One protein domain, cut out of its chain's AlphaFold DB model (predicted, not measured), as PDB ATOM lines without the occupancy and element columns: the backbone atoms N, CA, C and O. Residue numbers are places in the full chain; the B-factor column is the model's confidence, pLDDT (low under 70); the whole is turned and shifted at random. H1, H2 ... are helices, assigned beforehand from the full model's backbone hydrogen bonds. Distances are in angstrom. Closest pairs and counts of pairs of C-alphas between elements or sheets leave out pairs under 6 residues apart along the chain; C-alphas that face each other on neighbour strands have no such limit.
ATOM      1  N   ALA A   4     -40.829 101.599 -16.751       78.50
ATOM      2  CA  ALA A   4     -41.070 102.864 -16.057       78.50
ATOM      3  C   ALA A   4     -41.471 104.005 -17.008       78.50
ATOM      4  O   ALA A   4     -42.333 104.806 -16.666       78.50
ATOM      5  N   LYS A   5     -40.889 104.040 -18.214       83.19
ATOM      6  CA  LYS A   5     -41.211 105.039 -19.241       83.19
ATOM      7  C   LYS A   5     -42.593 104.786 -19.846       83.19
ATOM      8  O   LYS A   5     -43.350 105.726 -20.044       83.19
ATOM      9  N   LEU A   6     -42.937 103.519 -20.090       83.31
ATOM     10  CA  LEU A   6     -44.273 103.143 -20.554       83.31
ATOM     11  C   LEU A   6     -45.346 103.467 -19.497       83.31
ATOM     12  O   LEU A   6     -46.407 103.989 -19.825       83.31
ATOM     13  N   ALA A   7     -45.050 103.198 -18.223       81.69
ATOM     14  CA  ALA A   7     -45.930 103.526 -17.107       81.69
ATOM     15  C   ALA A   7     -46.195 105.036 -17.028       81.69
ATOM     16  O   ALA A   7     -47.350 105.444 -16.964       81.69
ATOM     17  N   GLU A   8     -45.146 105.857 -17.129       81.62
ATOM     18  CA  GLU A   8     -45.259 107.318 -17.174       81.62
ATOM     19  C   GLU A   8     -46.132 107.798 -18.345       81.62
ATOM     20  O   GLU A   8     -47.036 108.604 -18.142       81.62
ATOM     21  N   GLN A   9     -45.927 107.255 -19.549       83.25
ATOM     22  CA  GLN A   9     -46.701 107.634 -20.738       83.25
ATOM     23  C   GLN A   9     -48.182 107.234 -20.661       83.25
ATOM     24  O   GLN A   9     -49.028 107.931 -21.212       83.25
ATOM     25  N   MET A  10     -48.510 106.153 -19.951       80.62
ATOM     26  CA  MET A  10     -49.897 105.763 -19.668       80.62
ATOM     27  C   MET A  10     -50.471 106.442 -18.407       80.62
ATOM     28  O   MET A  10     -51.618 106.203 -18.039       80.62
ATOM     29  N   GLY A  11     -49.685 107.250 -17.683       74.56
ATOM     30  CA  GLY A  11     -50.072 107.796 -16.373       74.56
ATOM     31  C   GLY A  11     -50.213 106.737 -15.266       74.56
ATOM     32  O   GLY A  11     -50.753 107.009 -14.191       74.56
ATOM     33  N   LEU A  12     -49.752 105.510 -15.515       77.94
ATOM     34  CA  LEU A  12     -49.932 104.340 -14.663       77.94
ATOM     35  C   LEU A  12     -48.788 104.161 -13.665       77.94
ATOM     36  O   LEU A  12     -47.678 104.664 -13.820       77.94
ATOM     37  N   THR A  13     -49.050 103.366 -12.625       75.81
ATOM     38  CA  THR A  13     -47.966 102.866 -11.769       75.81
ATOM     39  C   THR A  13     -47.215 101.744 -12.479       75.81
ATOM     40  O   THR A  13     -47.826 100.951 -13.193       75.81
ATOM     41  N   VAL A  14     -45.914 101.606 -12.207       77.00
ATOM     42  CA  VAL A  14     -45.092 100.503 -12.742       77.00
ATOM     43  C   VAL A  14     -45.719  99.138 -12.442       77.00
ATOM     44  O   VAL A  14     -45.706  98.264 -13.299       77.00
ATOM     45  N   THR A  15     -46.318  98.964 -11.261       75.75
ATOM     46  CA  THR A  15     -47.001  97.723 -10.863       75.75
ATOM     47  C   THR A  15     -48.211  97.423 -11.750       75.75
ATOM     48  O   THR A  15     -48.329  96.307 -12.249       75.75
ATOM     49  N   ALA A  16     -49.070  98.416 -12.003       72.50
ATOM     50  CA  ALA A  16     -50.228  98.262 -12.888       72.50
ATOM     51  C   ALA A  16     -49.799  98.001 -14.341       72.50
ATOM     52  O   ALA A  16     -50.336  97.119 -15.006       72.50
ATOM     53  N   THR A  17     -48.770  98.707 -14.818       81.44
ATOM     54  CA  THR A  17     -48.177  98.465 -16.139       81.44
ATOM     55  C   THR A  17     -47.606  97.052 -16.247       81.44
ATOM     56  O   THR A  17     -47.838  96.382 -17.245       81.44
ATOM     57  N   MET A  18     -46.926  96.548 -15.214       80.44
ATOM     58  CA  MET A  18     -46.429  95.168 -15.181       80.44
ATOM     59  C   MET A  18     -47.551  94.128 -15.180       80.44
ATOM     60  O   MET A  18     -47.389  93.067 -15.776       80.44
ATOM     61  N   GLU A  19     -48.679  94.403 -14.524       81.12
ATOM     62  CA  GLU A  19     -49.843  93.516 -14.555       81.12
ATOM     63  C   GLU A  19     -50.454  93.439 -15.961       81.12
ATOM     64  O   GLU A  19     -50.704  92.342 -16.457       81.12
ATOM     65  N   ILE A  20     -50.611  94.586 -16.628       82.94
ATOM     66  CA  ILE A  20     -51.061  94.670 -18.026       82.94
ATOM     67  C   ILE A  20     -50.120  93.886 -18.945       82.94
ATOM     68  O   ILE A  20     -50.575  93.071 -19.742       82.94
ATOM     69  N   LEU A  21     -48.808  94.082 -18.790       83.12
ATOM     70  CA  LEU A  21     -47.793  93.364 -19.561       83.12
ATOM     71  C   LEU A  21     -47.905  91.846 -19.358       83.12
ATOM     72  O   LEU A  21     -47.930  91.096 -20.330       83.12
ATOM     73  N   ARG A  22     -48.050  91.379 -18.112       81.06
ATOM     74  CA  ARG A  22     -48.218  89.945 -17.815       81.06
ATOM     75  C   ARG A  22     -49.473  89.346 -18.448       81.06
ATOM     76  O   ARG A  22     -49.410  88.213 -18.904       81.06
ATOM     77  N   LYS A  23     -50.587  90.085 -18.473       78.44
ATOM     78  CA  LYS A  23     -51.857  89.643 -19.087       78.44
ATOM     79  C   LYS A  23     -51.822  89.618 -20.617       78.44
ATOM     80  O   LYS A  23     -52.700  89.022 -21.231       78.44
ATOM     81  N   GLN A  24     -50.813  90.246 -21.212       76.88
ATOM     82  CA  GLN A  24     -50.515  90.231 -22.645       76.88
ATOM     83  C   GLN A  24     -49.374  89.258 -22.978       76.88
ATOM     84  O   GLN A  24     -48.666  89.433 -23.966       76.88
ATOM     85  N   ASP A  25     -49.137  88.276 -22.100       74.69
ATOM     86  CA  ASP A  25     -48.066  87.282 -22.207       74.69
ATOM     87  C   ASP A  25     -46.647  87.862 -22.335       74.69
ATOM     88  O   ASP A  25     -45.689  87.145 -22.646       74.69
ATOM     89  N   PHE A  26     -46.453  89.144 -22.001       74.38
ATOM     90  CA  PHE A  26     -45.121  89.721 -21.921       74.38
ATOM     91  C   PHE A  26     -44.418  89.192 -20.670       74.38
ATOM     92  O   PHE A  26     -44.632  89.645 -19.540       74.38
ATOM     93  N   LYS A  27     -43.536  88.218 -20.887       65.62
ATOM     94  CA  LYS A  27     -42.589  87.741 -19.882       65.62
ATOM     95  C   LYS A  27     -41.259  88.450 -20.113       65.62
ATOM     96  O   LYS A  27     -40.615  88.171 -21.127       65.62
ATOM     97  N   PRO A  28     -40.815  89.340 -19.207       60.72
ATOM     98  CA  PRO A  28     -39.464  89.871 -19.300       60.72
ATOM     99  C   PRO A  28     -38.494  88.687 -19.225       60.72
ATOM    100  O   PRO A  28     -38.464  87.962 -18.230       60.72
ATOM    101  N   LYS A  29     -37.742  88.435 -20.300       53.34
ATOM    102  CA  LYS A  29     -36.654  87.452 -20.265       53.34
ATOM    103  C   LYS A  29     -35.592  87.970 -19.299       53.34
ATOM    104  O   LYS A  29     -35.337  89.172 -19.289       53.34
ATOM    105  N   ASN A  30     -34.988  87.081 -18.506       44.44
ATOM    106  CA  ASN A  30     -33.939  87.406 -17.530       44.44
ATOM    107  C   ASN A  30     -32.981  88.486 -18.071       44.44
ATOM    108  O   ASN A  30     -32.271  88.259 -19.049       44.44
ATOM    109  N   GLY A  31     -33.013  89.679 -17.465       50.38
ATOM    110  CA  GLY A  31     -32.156  90.820 -17.817       50.38
ATOM    111  C   GLY A  31     -32.687  91.795 -18.882       50.38
ATOM    112  O   GLY A  31     -32.180  92.913 -18.969       50.38
ATOM    113  N   GLN A  32     -33.731  91.466 -19.650       53.53
ATOM    114  CA  GLN A  32     -34.378  92.411 -20.568       53.53
ATOM    115  C   GLN A  32     -35.421  93.254 -19.821       53.53
ATOM    116  O   GLN A  32     -36.585  92.888 -19.686       53.53
ATOM    117  N   SER A  33     -34.989  94.423 -19.343       58.41
ATOM    118  CA  SER A  33     -35.866  95.462 -18.765       58.41
ATOM    119  C   SER A  33     -36.604  96.292 -19.826       58.41
ATOM    120  O   SER A  33     -37.270  97.281 -19.498       58.41
ATOM    121  N   GLU A  34     -36.431  95.941 -21.101       73.50
ATOM    122  CA  GLU A  34     -36.903  96.718 -22.238       73.50
ATOM    123  C   GLU A  34     -38.010  95.976 -22.979       73.50
ATOM    124  O   GLU A  34     -37.842  94.873 -23.488       73.50
ATOM    125  N   ILE A  35     -39.160  96.630 -23.014       80.94
ATOM    126  CA  ILE A  35     -40.325  96.290 -23.810       80.94
ATOM    127  C   ILE A  35     -40.006  96.666 -25.262       80.94
ATOM    128  O   ILE A  35     -39.529  97.787 -25.477       80.94
ATOM    129  N   PRO A  36     -40.249  95.794 -26.251       85.50
ATOM    130  CA  PRO A  36     -40.147  96.157 -27.661       85.50
ATOM    131  C   PRO A  36     -40.956  97.424 -27.955       85.50
ATOM    132  O   PRO A  36     -42.070  97.574 -27.456       85.50
ATOM    133  N   ASP A  37     -40.393  98.351 -28.731       82.31
ATOM    134  CA  ASP A  37     -41.037  99.650 -28.961       82.31
ATOM    135  C   ASP A  37     -42.378  99.503 -29.696       82.31
ATOM    136  O   ASP A  37     -43.325 100.199 -29.350       82.31
ATOM    137  N   GLU A  38     -42.490  98.546 -30.621       82.12
ATOM    138  CA  GLU A  38     -43.747  98.200 -31.307       82.12
ATOM    139  C   GLU A  38     -44.825  97.747 -30.314       82.12
ATOM    140  O   GLU A  38     -45.913  98.315 -30.270       82.12
ATOM    141  N   PHE A  39     -44.484  96.815 -29.425       82.75
ATOM    142  CA  PHE A  39     -45.399  96.308 -28.402       82.75
ATOM    143  C   PHE A  39     -45.830  97.397 -27.406       82.75
ATOM    144  O   PHE A  39     -46.973  97.461 -26.957       82.75
ATOM    145  N   ALA A  40     -44.907  98.287 -27.046       84.44
ATOM    146  CA  ALA A  40     -45.204  99.402 -26.162       84.44
ATOM    147  C   ALA A  40     -46.089 100.470 -26.837       84.44
ATOM    148  O   ALA A  40     -46.940 101.053 -26.169       84.44
ATOM    149  N   LEU A  41     -45.913 100.711 -28.141       86.38
ATOM    150  CA  LEU A  41     -46.775 101.596 -28.931       86.38
ATOM    151  C   LEU A  41     -48.195 101.039 -29.052       86.38
ATOM    152  O   LEU A  41     -49.146 101.789 -28.838       86.38
ATOM    153  N   GLU A  42     -48.345  99.738 -29.304       85.56
ATOM    154  CA  GLU A  42     -49.655  99.075 -29.327       85.56
ATOM    155  C   GLU A  42     -50.373  99.216 -27.981       85.56
ATOM    156  O   GLU A  42     -51.530  99.631 -27.926       85.56
ATOM    157  N   LEU A  43     -49.674  98.974 -26.866       86.12
ATOM    158  CA  LEU A  43     -50.247  99.157 -25.530       86.12
ATOM    159  C   LEU A  43     -50.657 100.602 -25.239       86.12
ATOM    160  O   LEU A  43     -51.696 100.825 -24.613       86.12
ATOM    161  N   LEU A  44     -49.872 101.583 -25.689       87.19
ATOM    162  CA  LEU A  44     -50.225 102.999 -25.575       87.19
ATOM    163  C   LEU A  44     -51.471 103.336 -26.391       87.19
ATOM    164  O   LEU A  44     -52.310 104.120 -25.938       87.19
ATOM    165  N   GLU A  45     -51.614 102.744 -27.573       87.56
ATOM    166  CA  GLU A  45     -52.784 102.944 -28.415       87.56
ATOM    167  C   GLU A  45     -54.037 102.348 -27.764       87.56
ATOM    168  O   GLU A  45     -55.029 103.062 -27.598       87.56
ATOM    169  N   VAL A  46     -53.962 101.103 -27.279       86.06
ATOM    170  CA  VAL A  46     -55.050 100.464 -26.520       86.06
ATOM    171  C   VAL A  46     -55.420 101.310 -25.305       86.06
ATOM    172  O   VAL A  46     -56.594 101.627 -25.109       86.06
ATOM    173  N   HIS A  47     -54.434 101.752 -24.522       87.06
ATOM    174  CA  HIS A  47     -54.661 102.609 -23.362       87.06
ATOM    175  C   HIS A  47     -55.356 103.926 -23.740       87.06
ATOM    176  O   HIS A  47     -56.269 104.371 -23.041       87.06
ATOM    177  N   THR A  48     -54.965 104.544 -24.856       86.06
ATOM    178  CA  THR A  48     -55.569 105.789 -25.352       86.06
ATOM    179  C   THR A  48     -57.021 105.570 -25.775       86.06
ATOM    180  O   THR A  48     -57.896 106.366 -25.423       86.06
ATOM    181  N   LYS A  49     -57.313 104.468 -26.477       86.12
ATOM    182  CA  LYS A  49     -58.682 104.098 -26.863       86.12
ATOM    183  C   LYS A  49     -59.552 103.820 -25.646       86.12
ATOM    184  O   LYS A  49     -60.654 104.355 -25.572       86.12
ATOM    185  N   VAL A  50     -59.041 103.065 -24.673       85.69
ATOM    186  CA  VAL A  50     -59.734 102.820 -23.403       85.69
ATOM    187  C   VAL A  50     -59.990 104.140 -22.682       85.69
ATOM    188  O   VAL A  50     -61.130 104.421 -22.344       85.69
ATOM    189  N   SER A  51     -58.984 105.000 -22.528       82.38
ATOM    190  CA  SER A  51     -59.133 106.302 -21.855       82.38
ATOM    191  C   SER A  51     -60.170 107.210 -22.521       82.38
ATOM    192  O   SER A  51     -60.864 107.949 -21.832       82.38
ATOM    193  N   THR A  52     -60.295 107.140 -23.849       82.25
ATOM    194  CA  THR A  52     -61.277 107.926 -24.614       82.25
ATOM    195  C   THR A  52     -62.684 107.329 -24.533       82.25
ATOM    196  O   THR A  52     -63.666 108.063 -24.512       82.25
ATOM    197  N   ALA A  53     -62.797 105.999 -24.511       81.19
ATOM    198  CA  ALA A  53     -64.076 105.288 -24.480       81.19
ATOM    199  C   ALA A  53     -64.674 105.189 -23.067       81.19
ATOM    200  O   ALA A  53     -65.882 105.041 -22.897       81.19
ATOM    201  N   VAL A  54     -63.829 105.260 -22.040       79.06
ATOM    202  CA  VAL A  54     -64.234 105.315 -20.639       79.06
ATOM    203  C   VAL A  54     -64.858 106.690 -20.395       79.06
ATOM    204  O   VAL A  54     -64.176 107.709 -20.420       79.06
ATOM    205  N   ASN A  55     -66.175 106.717 -20.175       67.00
ATOM    206  CA  ASN A  55     -66.931 107.957 -20.019       67.00
ATOM    207  C   ASN A  55     -66.593 108.616 -18.668       67.00
ATOM    208  O   ASN A  55     -67.191 108.308 -17.630       67.00
ATOM    209  N   LEU A  56     -65.556 109.453 -18.660       68.75
ATOM    210  CA  LEU A  56     -65.122 110.221 -17.499       68.75
ATOM    211  C   LEU A  56     -65.616 111.663 -17.639       68.75
ATOM    212  O   LEU A  56     -65.358 112.288 -18.670       68.75
ATOM    213  N   PRO A  57     -66.291 112.221 -16.620       63.84
ATOM    214  CA  PRO A  57     -66.550 113.652 -16.592       63.84
ATOM    215  C   PRO A  57     -65.230 114.452 -16.691       63.84
ATOM    216  O   PRO A  57     -64.170 113.960 -16.319       63.84
ATOM    217  N   PRO A  58     -65.244 115.695 -17.186       60.59
ATOM    218  CA  PRO A  58     -64.043 116.535 -17.206       60.59
ATOM    219  C   PRO A  58     -63.673 117.060 -15.807       60.59
ATOM    220  O   PRO A  58     -62.502 117.299 -15.515       60.59
ATOM    221  N   SER A  59     -64.663 117.226 -14.928       63.06
ATOM    222  CA  SER A  59     -64.509 117.666 -13.541       63.06
ATOM    223  C   SER A  59     -65.719 117.235 -12.712       63.06
ATOM    224  O   SER A  59     -66.774 116.905 -13.253       63.06
ATOM    225  N   LEU A  60     -65.580 117.250 -11.386       65.62
ATOM    226  CA  LEU A  60     -66.749 117.167 -10.510       65.62
ATOM    227  C   LEU A  60     -67.504 118.503 -10.544       65.62
ATOM    228  O   LEU A  60     -66.841 119.543 -10.587       65.62
ATOM    229  N   PRO A  61     -68.847 118.488 -10.512       63.12
ATOM    230  CA  PRO A  61     -69.624 119.708 -10.366       63.12
ATOM    231  C   PRO A  61     -69.318 120.369  -9.018       63.12
ATOM    232  O   PRO A  61     -69.090 119.692  -8.007       63.12
ATOM    233  N   SER A  62     -69.297 121.696  -9.014       64.50
ATOM    234  CA  SER A  62     -69.070 122.505  -7.820       64.50
ATOM    235  C   SER A  62     -70.211 122.338  -6.815       64.50
ATOM    236  O   SER A  62     -71.354 122.022  -7.158       64.50
ATOM    237  N   ALA A  63     -69.936 122.618  -5.538       62.06
ATOM    238  CA  ALA A  63     -70.956 122.558  -4.488       62.06
ATOM    239  C   ALA A  63     -72.143 123.502  -4.757       62.06
ATOM    240  O   ALA A  63     -73.256 123.241  -4.301       62.06
ATOM    241  N   LYS A  64     -71.906 124.594  -5.491       64.00
ATOM    242  CA  LYS A  64     -72.933 125.550  -5.898       64.00
ATOM    243  C   LYS A  64     -73.853 124.969  -6.972       64.00
ATOM    244  O   LYS A  64     -75.060 125.059  -6.792       64.00
ATOM    245  N   GLU A  65     -73.296 124.333  -8.001       65.88
ATOM    246  CA  GLU A  65     -74.050 123.694  -9.097       65.88
ATOM    247  C   GLU A  65     -74.894 122.510  -8.606       65.88
ATOM    248  O   GLU A  65     -76.028 122.315  -9.040       65.88
ATOM    249  N   VAL A  66     -74.375 121.751  -7.635       66.44
ATOM    250  CA  VAL A  66     -75.127 120.654  -7.006       66.44
ATOM    251  C   VAL A  66     -76.275 121.190  -6.147       66.44
ATOM    252  O   VAL A  66     -77.371 120.634  -6.149       66.44
ATOM    253  N   LYS A  67     -76.061 122.295  -5.418       64.69
ATOM    254  CA  LYS A  67     -77.097 122.918  -4.574       64.69
ATOM    255  C   LYS A  67     -78.157 123.676  -5.374       64.69
ATOM    256  O   LYS A  67     -79.289 123.764  -4.909       64.69
ATOM    257  N   SER A  68     -77.802 124.240  -6.529       72.06
ATOM    258  CA  SER A  68     -78.743 124.905  -7.439       72.06
ATOM    259  C   SER A  68     -79.555 123.917  -8.280       72.06
ATOM    260  O   SER A  68     -80.538 124.324  -8.894       72.06
ATOM    261  N   GLY A  69     -79.179 122.630  -8.288       66.75
ATOM    262  CA  GLY A  69     -79.788 121.609  -9.143       66.75
ATOM    263  C   GLY A  69     -79.375 121.722 -10.613       66.75
ATOM    264  O   GLY A  69     -79.971 121.068 -11.462       66.75
ATOM    265  N   GLU A  70     -78.370 122.548 -10.923       69.75
ATOM    266  CA  GLU A  70     -77.827 122.723 -12.277       69.75
ATOM    267  C   GLU A  70     -76.941 121.545 -12.700       69.75
ATOM    268  O   GLU A  70     -76.759 121.313 -13.895       69.75
ATOM    269  N   ALA A  71     -76.420 120.780 -11.737       63.62
ATOM    270  CA  ALA A  71     -75.667 119.565 -12.001       63.62
ATOM    271  C   ALA A  71     -75.947 118.484 -10.954       63.62
ATOM    272  O   ALA A  71     -75.906 118.728  -9.748       63.62
ATOM    273  N   GLU A  72     -76.170 117.258 -11.419       60.06
ATOM    274  CA  GLU A  72     -76.211 116.090 -10.548       60.06
ATOM    275  C   GLU A  72     -74.801 115.538 -10.338       60.06
ATOM    276  O   GLU A  72     -73.961 115.523 -11.242       60.06
ATOM    277  N   LEU A  73     -74.535 115.074  -9.117       59.34
ATOM    278  CA  LEU A  73     -73.319 114.321  -8.853       59.34
ATOM    279  C   LEU A  73     -73.384 113.000  -9.631       59.34
ATOM    280  O   LEU A  73     -74.387 112.292  -9.525       59.34
ATOM    281  N   PRO A  74     -72.325 112.634 -10.371       57.53
ATOM    282  CA  PRO A  74     -72.302 111.364 -11.079       57.53
ATOM    283  C   PRO A  74     -72.438 110.205 -10.084       57.53
ATOM    284  O   PRO A  74     -71.738 110.166  -9.066       57.53
ATOM    285  N   GLN A  75     -73.345 109.263 -10.363       53.72
ATOM    286  CA  GLN A  75     -73.600 108.167  -9.435       53.72
ATOM    287  C   GLN A  75     -72.395 107.211  -9.344       53.72
ATOM    288  O   GLN A  75     -71.720 106.956 -10.354       53.72
ATOM    289  N   PRO A  76     -72.121 106.630  -8.155       48.72
ATOM    290  CA  PRO A  76     -71.110 105.590  -8.000       48.72
ATOM    291  C   PRO A  76     -71.441 104.398  -8.913       48.72
ATOM    292  O   PRO A  76     -72.374 103.647  -8.650       48.72
ATOM    293  N   GLY A  77     -70.692 104.238 -10.006       51.22
ATOM    294  CA  GLY A  77     -70.900 103.175 -11.001       51.22
ATOM    295  C   GLY A  77     -71.164 103.659 -12.430       51.22
ATOM    296  O   GLY A  77     -70.989 102.881 -13.368       51.22
ATOM    297  N   GLU A  78     -71.510 104.934 -12.618       54.84
ATOM    298  CA  GLU A  78     -71.626 105.540 -13.955       54.84
ATOM    299  C   GLU A  78     -70.298 106.130 -14.437       54.84
ATOM    300  O   GLU A  78     -70.009 106.135 -15.634       54.84
ATOM    301  N   ILE A  79     -69.446 106.545 -13.496       60.19
ATOM    302  CA  ILE A  79     -68.120 107.090 -13.785       60.19
ATOM    303  C   ILE A  79     -67.209 106.003 -14.344       60.19
ATOM    304  O   ILE A  79     -66.937 104.976 -13.713       60.19
ATOM    305  N   GLY A  80     -66.692 106.271 -15.536       64.19
ATOM    306  CA  GLY A  80     -65.721 105.422 -16.199       64.19
ATOM    307  C   GLY A  80     -66.281 104.079 -16.647       64.19
ATOM    308  O   GLY A  80     -65.556 103.088 -16.747       64.19
ATOM    309  N   ARG A  81     -67.586 104.003 -16.898       70.81
ATOM    310  CA  ARG A  81     -68.173 102.799 -17.470       70.81
ATOM    311  C   ARG A  81     -67.708 102.647 -18.921       70.81
ATOM    312  O   ARG A  81     -67.857 103.565 -19.719       70.81
ATOM    313  N   LEU A  82     -67.165 101.476 -19.240       80.94
ATOM    314  CA  LEU A  82     -66.926 101.023 -20.607       80.94
ATOM    315  C   LEU A  82     -67.982  99.964 -20.928       80.94
ATOM    316  O   LEU A  82     -68.181  99.038 -20.132       80.94
ATOM    317  N   THR A  83     -68.698 100.101 -22.046       82.38
ATOM    318  CA  THR A  83     -69.673  99.075 -22.435       82.38
ATOM    319  C   THR A  83     -68.948  97.803 -22.878       82.38
ATOM    320  O   THR A  83     -67.818  97.855 -23.359       82.38
ATOM    321  N   LEU A  84     -69.592  96.639 -22.737       82.00
ATOM    322  CA  LEU A  84     -69.013  95.377 -23.213       82.00
ATOM    323  C   LEU A  84     -68.768  95.406 -24.732       82.00
ATOM    324  O   LEU A  84     -67.800  94.822 -25.207       82.00
ATOM    325  N   SER A  85     -69.626  96.106 -25.482       85.62
ATOM    326  CA  SER A  85     -69.480  96.282 -26.930       85.62
ATOM    327  C   SER A  85     -68.216  97.069 -27.273       85.62
ATOM    328  O   SER A  85     -67.445  96.646 -28.131       85.62
ATOM    329  N   ASP A  86     -67.963  98.174 -26.568       85.12
ATOM    330  CA  ASP A  86     -66.766  98.994 -26.781       85.12
ATOM    331  C   ASP A  86     -65.508  98.248 -26.334       85.12
ATOM    332  O   ASP A  86     -64.516  98.218 -27.057       85.12
ATOM    333  N   ALA A  87     -65.569  97.566 -25.184       85.25
ATOM    334  CA  ALA A  87     -64.469  96.742 -24.693       85.25
ATOM    335  C   ALA A  87     -64.089  95.644 -25.695       85.25
ATOM    336  O   ALA A  87     -62.907  95.436 -25.963       85.25
ATOM    337  N   LYS A  88     -65.089  94.979 -26.285       86.56
ATOM    338  CA  LYS A  88     -64.888  93.956 -27.313       86.56
ATOM    339  C   LYS A  88     -64.332  94.548 -28.609       86.56
ATOM    340  O   LYS A  88     -63.400  93.988 -29.169       86.56
ATOM    341  N   THR A  89     -64.838  95.704 -29.035       89.38
ATOM    342  CA  THR A  89     -64.355  96.402 -30.238       89.38
ATOM    343  C   THR A  89     -62.883  96.798 -30.099       89.38
ATOM    344  O   THR A  89     -62.099  96.587 -31.018       89.38
ATOM    345  N   ILE A  90     -62.484  97.331 -28.937       86.50
ATOM    346  CA  ILE A  90     -61.089  97.705 -28.660       86.50
ATOM    347  C   ILE A  90     -60.202  96.454 -28.568       86.50
ATOM    348  O   ILE A  90     -59.111  96.440 -29.133       86.50
ATOM    349  N   ALA A  91     -60.668  95.399 -27.893       86.06
ATOM    350  CA  ALA A  91     -59.951  94.129 -27.791       86.06
ATOM    351  C   ALA A  91     -59.663  93.518 -29.175       86.06
ATOM    352  O   ALA A  91     -58.521  93.172 -29.472       86.06
ATOM    353  N   GLU A  92     -60.677  93.442 -30.042       87.25
ATOM    354  CA  GLU A  92     -60.562  92.876 -31.391       87.25
ATOM    355  C   GLU A  92     -59.691  93.733 -32.318       87.25
ATOM    356  O   GLU A  92     -58.890  93.188 -33.075       87.25
ATOM    357  N   ALA A  93     -59.800  95.063 -32.239       86.75
ATOM    358  CA  ALA A  93     -59.038  95.977 -33.092       86.75
ATOM    359  C   ALA A  93     -57.525  95.953 -32.822       86.75
ATOM    360  O   ALA A  93     -56.743  96.243 -33.725       86.75
ATOM    361  N   HIS A  94     -57.118  95.609 -31.598       82.38
ATOM    362  CA  HIS A  94     -55.725  95.689 -31.154       82.38
ATOM    363  C   HIS A  94     -55.156  94.351 -30.660       82.38
ATOM    364  O   HIS A  94     -54.105  94.330 -30.030       82.38
ATOM    365  N   GLY A  95     -55.849  93.232 -30.901       81.00
ATOM    366  CA  GLY A  95     -55.380  91.900 -30.498       81.00
ATOM    367  C   GLY A  95     -55.215  91.714 -28.983       81.00
ATOM    368  O   GLY A  95     -54.461  90.845 -28.554       81.00
ATOM    369  N   ALA A  96     -55.905  92.515 -28.167       82.75
ATOM    370  CA  ALA A  96     -55.786  92.496 -26.713       82.75
ATOM    371  C   ALA A  96     -56.873  91.627 -26.061       82.75
ATOM    372  O   ALA A  96     -58.003  91.552 -26.540       82.75
ATOM    373  N   SER A  97     -56.579  91.005 -24.913       84.75
ATOM    374  CA  SER A  97     -57.602  90.285 -24.147       84.75
ATOM    375  C   SER A  97     -58.600  91.244 -23.483       84.75
ATOM    376  O   SER A  97     -58.230  92.319 -23.003       84.75
ATOM    377  N   ILE A  98     -59.869  90.832 -23.377       82.88
ATOM    378  CA  ILE A  98     -60.917  91.594 -22.668       82.88
ATOM    379  C   ILE A  98     -60.513  91.872 -21.210       82.88
ATOM    380  O   ILE A  98     -60.772  92.951 -20.682       82.88
ATOM    381  N   GLU A  99     -59.818  90.935 -20.563       80.19
ATOM    382  CA  GLU A  99     -59.279  91.127 -19.212       80.19
ATOM    383  C   GLU A  99     -58.248  92.259 -19.143       80.19
ATOM    384  O   GLU A  99     -58.233  93.028 -18.178       80.19
ATOM    385  N   THR A 100     -57.410  92.403 -20.173       81.50
ATOM    386  CA  THR A 100     -56.470  93.527 -20.271       81.50
ATOM    387  C   THR A 100     -57.222  94.845 -20.384       81.50
ATOM    388  O   THR A 100     -56.896  95.791 -19.667       81.50
ATOM    389  N   ILE A 101     -58.272  94.888 -21.210       85.25
ATOM    390  CA  ILE A 101     -59.123  96.072 -21.351       85.25
ATOM    391  C   ILE A 101     -59.738  96.461 -20.005       85.25
ATOM    392  O   ILE A 101     -59.613  97.612 -19.595       85.25
ATOM    393  N   TYR A 102     -60.329  95.523 -19.259       83.62
ATOM    394  CA  TYR A 102     -60.901  95.834 -17.943       83.62
ATOM    395  C   TYR A 102     -59.852  96.262 -16.911       83.62
ATOM    396  O   TYR A 102     -60.092  97.193 -16.146       83.62
ATOM    397  N   THR A 103     -58.655  95.672 -16.945       80.50
ATOM    398  CA  THR A 103     -57.532  96.100 -16.089       80.50
ATOM    399  C   THR A 103     -57.116  97.545 -16.398       80.50
ATOM    400  O   THR A 103     -56.835  98.335 -15.491       80.50
ATOM    401  N   MET A 104     -57.112  97.924 -17.680       83.75
ATOM    402  CA  MET A 104     -56.861  99.300 -18.109       83.75
ATOM    403  C   MET A 104     -57.997 100.241 -17.690       83.75
ATOM    404  O   MET A 104     -57.711 101.322 -17.183       83.75
ATOM    405  N   VAL A 105     -59.265  99.830 -17.812       83.25
ATOM    406  CA  VAL A 105     -60.432 100.607 -17.349       83.25
ATOM    407  C   VAL A 105     -60.334 100.910 -15.857       83.25
ATOM    408  O   VAL A 105     -60.495 102.061 -15.453       83.25
ATOM    409  N   ASP A 106     -60.038  99.908 -15.029       78.62
ATOM    410  CA  ASP A 106     -59.903 100.097 -13.582       78.62
ATOM    411  C   ASP A 106     -58.742 101.025 -13.239       78.62
ATOM    412  O   ASP A 106     -58.826 101.851 -12.326       78.62
ATOM    413  N   SER A 107     -57.664 100.950 -14.015       75.12
ATOM    414  CA  SER A 107     -56.522 101.831 -13.828       75.12
ATOM    415  C   SER A 107     -56.829 103.283 -14.212       75.12
ATOM    416  O   SER A 107     -56.500 104.193 -13.449       75.12
ATOM    417  N   VAL A 108     -57.516 103.498 -15.337       77.88
ATOM    418  CA  VAL A 108     -57.999 104.812 -15.788       77.88
ATOM    419  C   VAL A 108     -58.973 105.407 -14.764       77.88
ATOM    420  O   VAL A 108     -58.810 106.558 -14.356       77.88
ATOM    421  N   LYS A 109     -59.922 104.614 -14.250       75.75
ATOM    422  CA  LYS A 109     -60.829 105.029 -13.164       75.75
ATOM    423  C   LYS A 109     -60.072 105.438 -11.909       75.75
ATOM    424  O   LYS A 109     -60.364 106.476 -11.328       75.75
ATOM    425  N   ASN A 110     -59.095 104.641 -11.484       72.69
ATOM    426  CA  ASN A 110     -58.319 104.923 -10.281       72.69
ATOM    427  C   ASN A 110     -57.481 106.203 -10.410       72.69
ATOM    428  O   ASN A 110     -57.374 106.960  -9.444       72.69
ATOM    429  N   GLN A 111     -56.911 106.477 -11.587       71.69
ATOM    430  CA  GLN A 111     -56.241 107.753 -11.858       71.69
ATOM    431  C   GLN A 111     -57.227 108.923 -11.833       71.69
ATOM    432  O   GLN A 111     -56.990 109.918 -11.150       71.69
ATOM    433  N   TYR A 112     -58.351 108.786 -12.533       71.25
ATOM    434  CA  TYR A 112     -59.375 109.820 -12.596       71.25
ATOM    435  C   TYR A 112     -59.944 110.147 -11.213       71.25
ATOM    436  O   TYR A 112     -60.026 111.310 -10.831       71.25
ATOM    437  N   HIS A 113     -60.230 109.125 -10.406       66.69
ATOM    438  CA  HIS A 113     -60.605 109.284  -9.008       66.69
ATOM    439  C   HIS A 113     -59.542 110.050  -8.219       66.69
ATOM    440  O   HIS A 113     -59.885 110.998  -7.521       66.69
ATOM    441  N   LYS A 114     -58.247 109.731  -8.354       65.25
ATOM    442  CA  LYS A 114     -57.188 110.514  -7.689       65.25
ATOM    443  C   LYS A 114     -57.226 111.994  -8.075       65.25
ATOM    444  O   LYS A 114     -57.131 112.836  -7.186       65.25
ATOM    445  N   ILE A 115     -57.407 112.311  -9.357       64.69
ATOM    446  CA  ILE A 115     -57.472 113.694  -9.861       64.69
ATOM    447  C   ILE A 115     -58.727 114.409  -9.341       64.69
ATOM    448  O   ILE A 115     -58.651 115.529  -8.828       64.69
ATOM    449  N   LEU A 116     -59.882 113.749  -9.403       61.94
ATOM    450  CA  LEU A 116     -61.143 114.267  -8.882       61.94
ATOM    451  C   LEU A 116     -61.132 114.483  -7.366       61.94
ATOM    452  O   LEU A 116     -61.718 115.443  -6.868       61.94
ATOM    453  N   PHE A 117     -60.478 113.599  -6.615       61.56
ATOM    454  CA  PHE A 117     -60.397 113.700  -5.161       61.56
ATOM    455  C   PHE A 117     -59.340 114.710  -4.713       61.56
ATOM    456  O   PHE A 117     -59.553 115.387  -3.711       61.56
ATOM    457  N   GLN A 118     -58.244 114.883  -5.458       61.06
ATOM    458  CA  GLN A 118     -57.284 115.966  -5.220       61.06
ATOM    459  C   GLN A 118     -57.886 117.340  -5.523       61.06
ATOM    460  O   GLN A 118     -57.767 118.247  -4.702       61.06
ATOM    461  N   SER A 119     -58.579 117.489  -6.656       58.84
ATOM    462  CA  SER A 119     -59.330 118.717  -6.958       58.84
ATOM    463  C   SER A 119     -60.456 118.940  -5.947       58.84
ATOM    464  O   SER A 119     -60.664 120.059  -5.487       58.84
ATOM    465  N   GLY A 120     -61.109 117.867  -5.495       57.50
ATOM    466  CA  GLY A 120     -62.142 117.952  -4.469       57.50
ATOM    467  C   GLY A 120     -61.693 118.258  -3.063       57.50
ATOM    468  O   GLY A 120     -62.424 118.887  -2.304       57.50
ATOM    469  N   PHE A 121     -60.472 117.885  -2.725       51.47
ATOM    470  CA  PHE A 121     -59.827 118.308  -1.499       51.47
ATOM    471  C   PHE A 121     -59.521 119.819  -1.491       51.47
ATOM    472  O   PHE A 121     -59.523 120.428  -0.421       51.47
ATOM    473  N   GLN A 122     -59.272 120.428  -2.658       54.00
ATOM    474  CA  GLN A 122     -58.888 121.841  -2.779       54.00
ATOM    475  C   GLN A 122     -60.078 122.805  -2.857       54.00
ATOM    476  O   GLN A 122     -59.915 123.999  -2.608       54.00
ATOM    477  N   GLU A 123     -61.279 122.316  -3.167       58.34
ATOM    478  CA  GLU A 123     -62.447 123.178  -3.319       58.34
ATOM    479  C   GLU A 123     -63.010 123.588  -1.946       58.34
ATOM    480  O   GLU A 123     -63.569 122.780  -1.193       58.34
ATOM    481  N   ALA A 124     -62.844 124.870  -1.601       54.59
ATOM    482  CA  ALA A 124     -63.175 125.422  -0.286       54.59
ATOM    483  C   ALA A 124     -64.638 125.166   0.132       54.59
ATOM    484  O   ALA A 124     -64.905 124.951   1.318       54.59
ATOM    485  N   GLU A 125     -65.559 125.105  -0.833       56.00
ATOM    486  CA  GLU A 125     -67.007 124.975  -0.623       56.00
ATOM    487  C   GLU A 125     -67.526 123.528  -0.522       56.00
ATOM    488  O   GLU A 125     -68.718 123.329  -0.272       56.00
ATOM    489  N   ARG A 126     -66.674 122.502  -0.694       62.66
ATOM    490  CA  ARG A 126     -67.114 121.099  -0.582       62.66
ATOM    491  C   ARG A 126     -67.399 120.667   0.855       62.66
ATOM    492  O   ARG A 126     -66.765 121.139   1.804       62.66
ATOM    493  N   ASP A 127     -68.336 119.726   0.971       62.94
ATOM    494  CA  ASP A 127     -68.765 119.097   2.221       62.94
ATOM    495  C   ASP A 127     -67.601 118.352   2.911       62.94
ATOM    496  O   ASP A 127     -66.731 117.755   2.267       62.94
TER     497      ASP A 127
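Overview. This is residues 4 to 127 of the 234 residues of an uncharacterized protein of Symploca sp. SIO1B1 (UniProt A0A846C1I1). A loose cluster of helices is built round the crossing of H3 and H6, with H5 on one side of it and H1 and H2 on the other; the later part of H6 and a looping excursion with the small helix H4 at its tip reach away toward one end. The printed part has 124 residues with six named helices, in the order H1 to H6 along the chain, and no named strand; the helices hold 74 of the 124 printed residues, and the class, taken over the residues in named elements, is all helix. The whole is loose, with a radius of gyration of the C-alphas of 17.1 A, and elongated, spanning 57 by 31 by 18 A.

Along the chain. H1, residues 4 to 9, begins at C-alpha 4 (-41.070, 102.864, -16.057) and is 8.7 A long. H2 is residues 14 to 23, 14.3 A. H3 is residues 37 to 53, 24.1 A. H4 is residues 63 to 68, 8.7 A. H5 is residues 84 to 93, 14.1 A. H6, residues 98 to 122, is 36.3 A long and ends at C-alpha 122 (-58.888, 121.841, -2.779).

Arrangement. H3 and H6 are the hubs, touching three helices each. They touch at a steep tilt of 62 degrees, closest at the C-alphas of Ser 51 and Val 108, 6.3 A. H5 touches H3 at a shallow tilt of 24 degrees, opposite ways, closest at C-alphas 46 and 90, 7.0 A. H5 touches H6 closest at C-alphas 91 and 98, 5.8 A. H2 touches H6 with H6 residues 99 to 107 alone, closest at C-alphas 20 and 100, 6.0 A. H1 touches H2, about perpendicular at 90 degrees, closest at C-alphas 7 and 14, 5.4 A. H4 touches no helix. In each helix every O i to N i+4 pair is within hydrogen-bond range.

Size, cuts and confidence. The C-alphas of Asn 30 and Ser 68 are the two farthest apart, 59.3 A. The printed part has no cut. The links H2 to H3 and H4 to H5 are long. pLDDT is under 70 in residues 27 to 33, 55 to 67, 69 to 80 and 113 to 127.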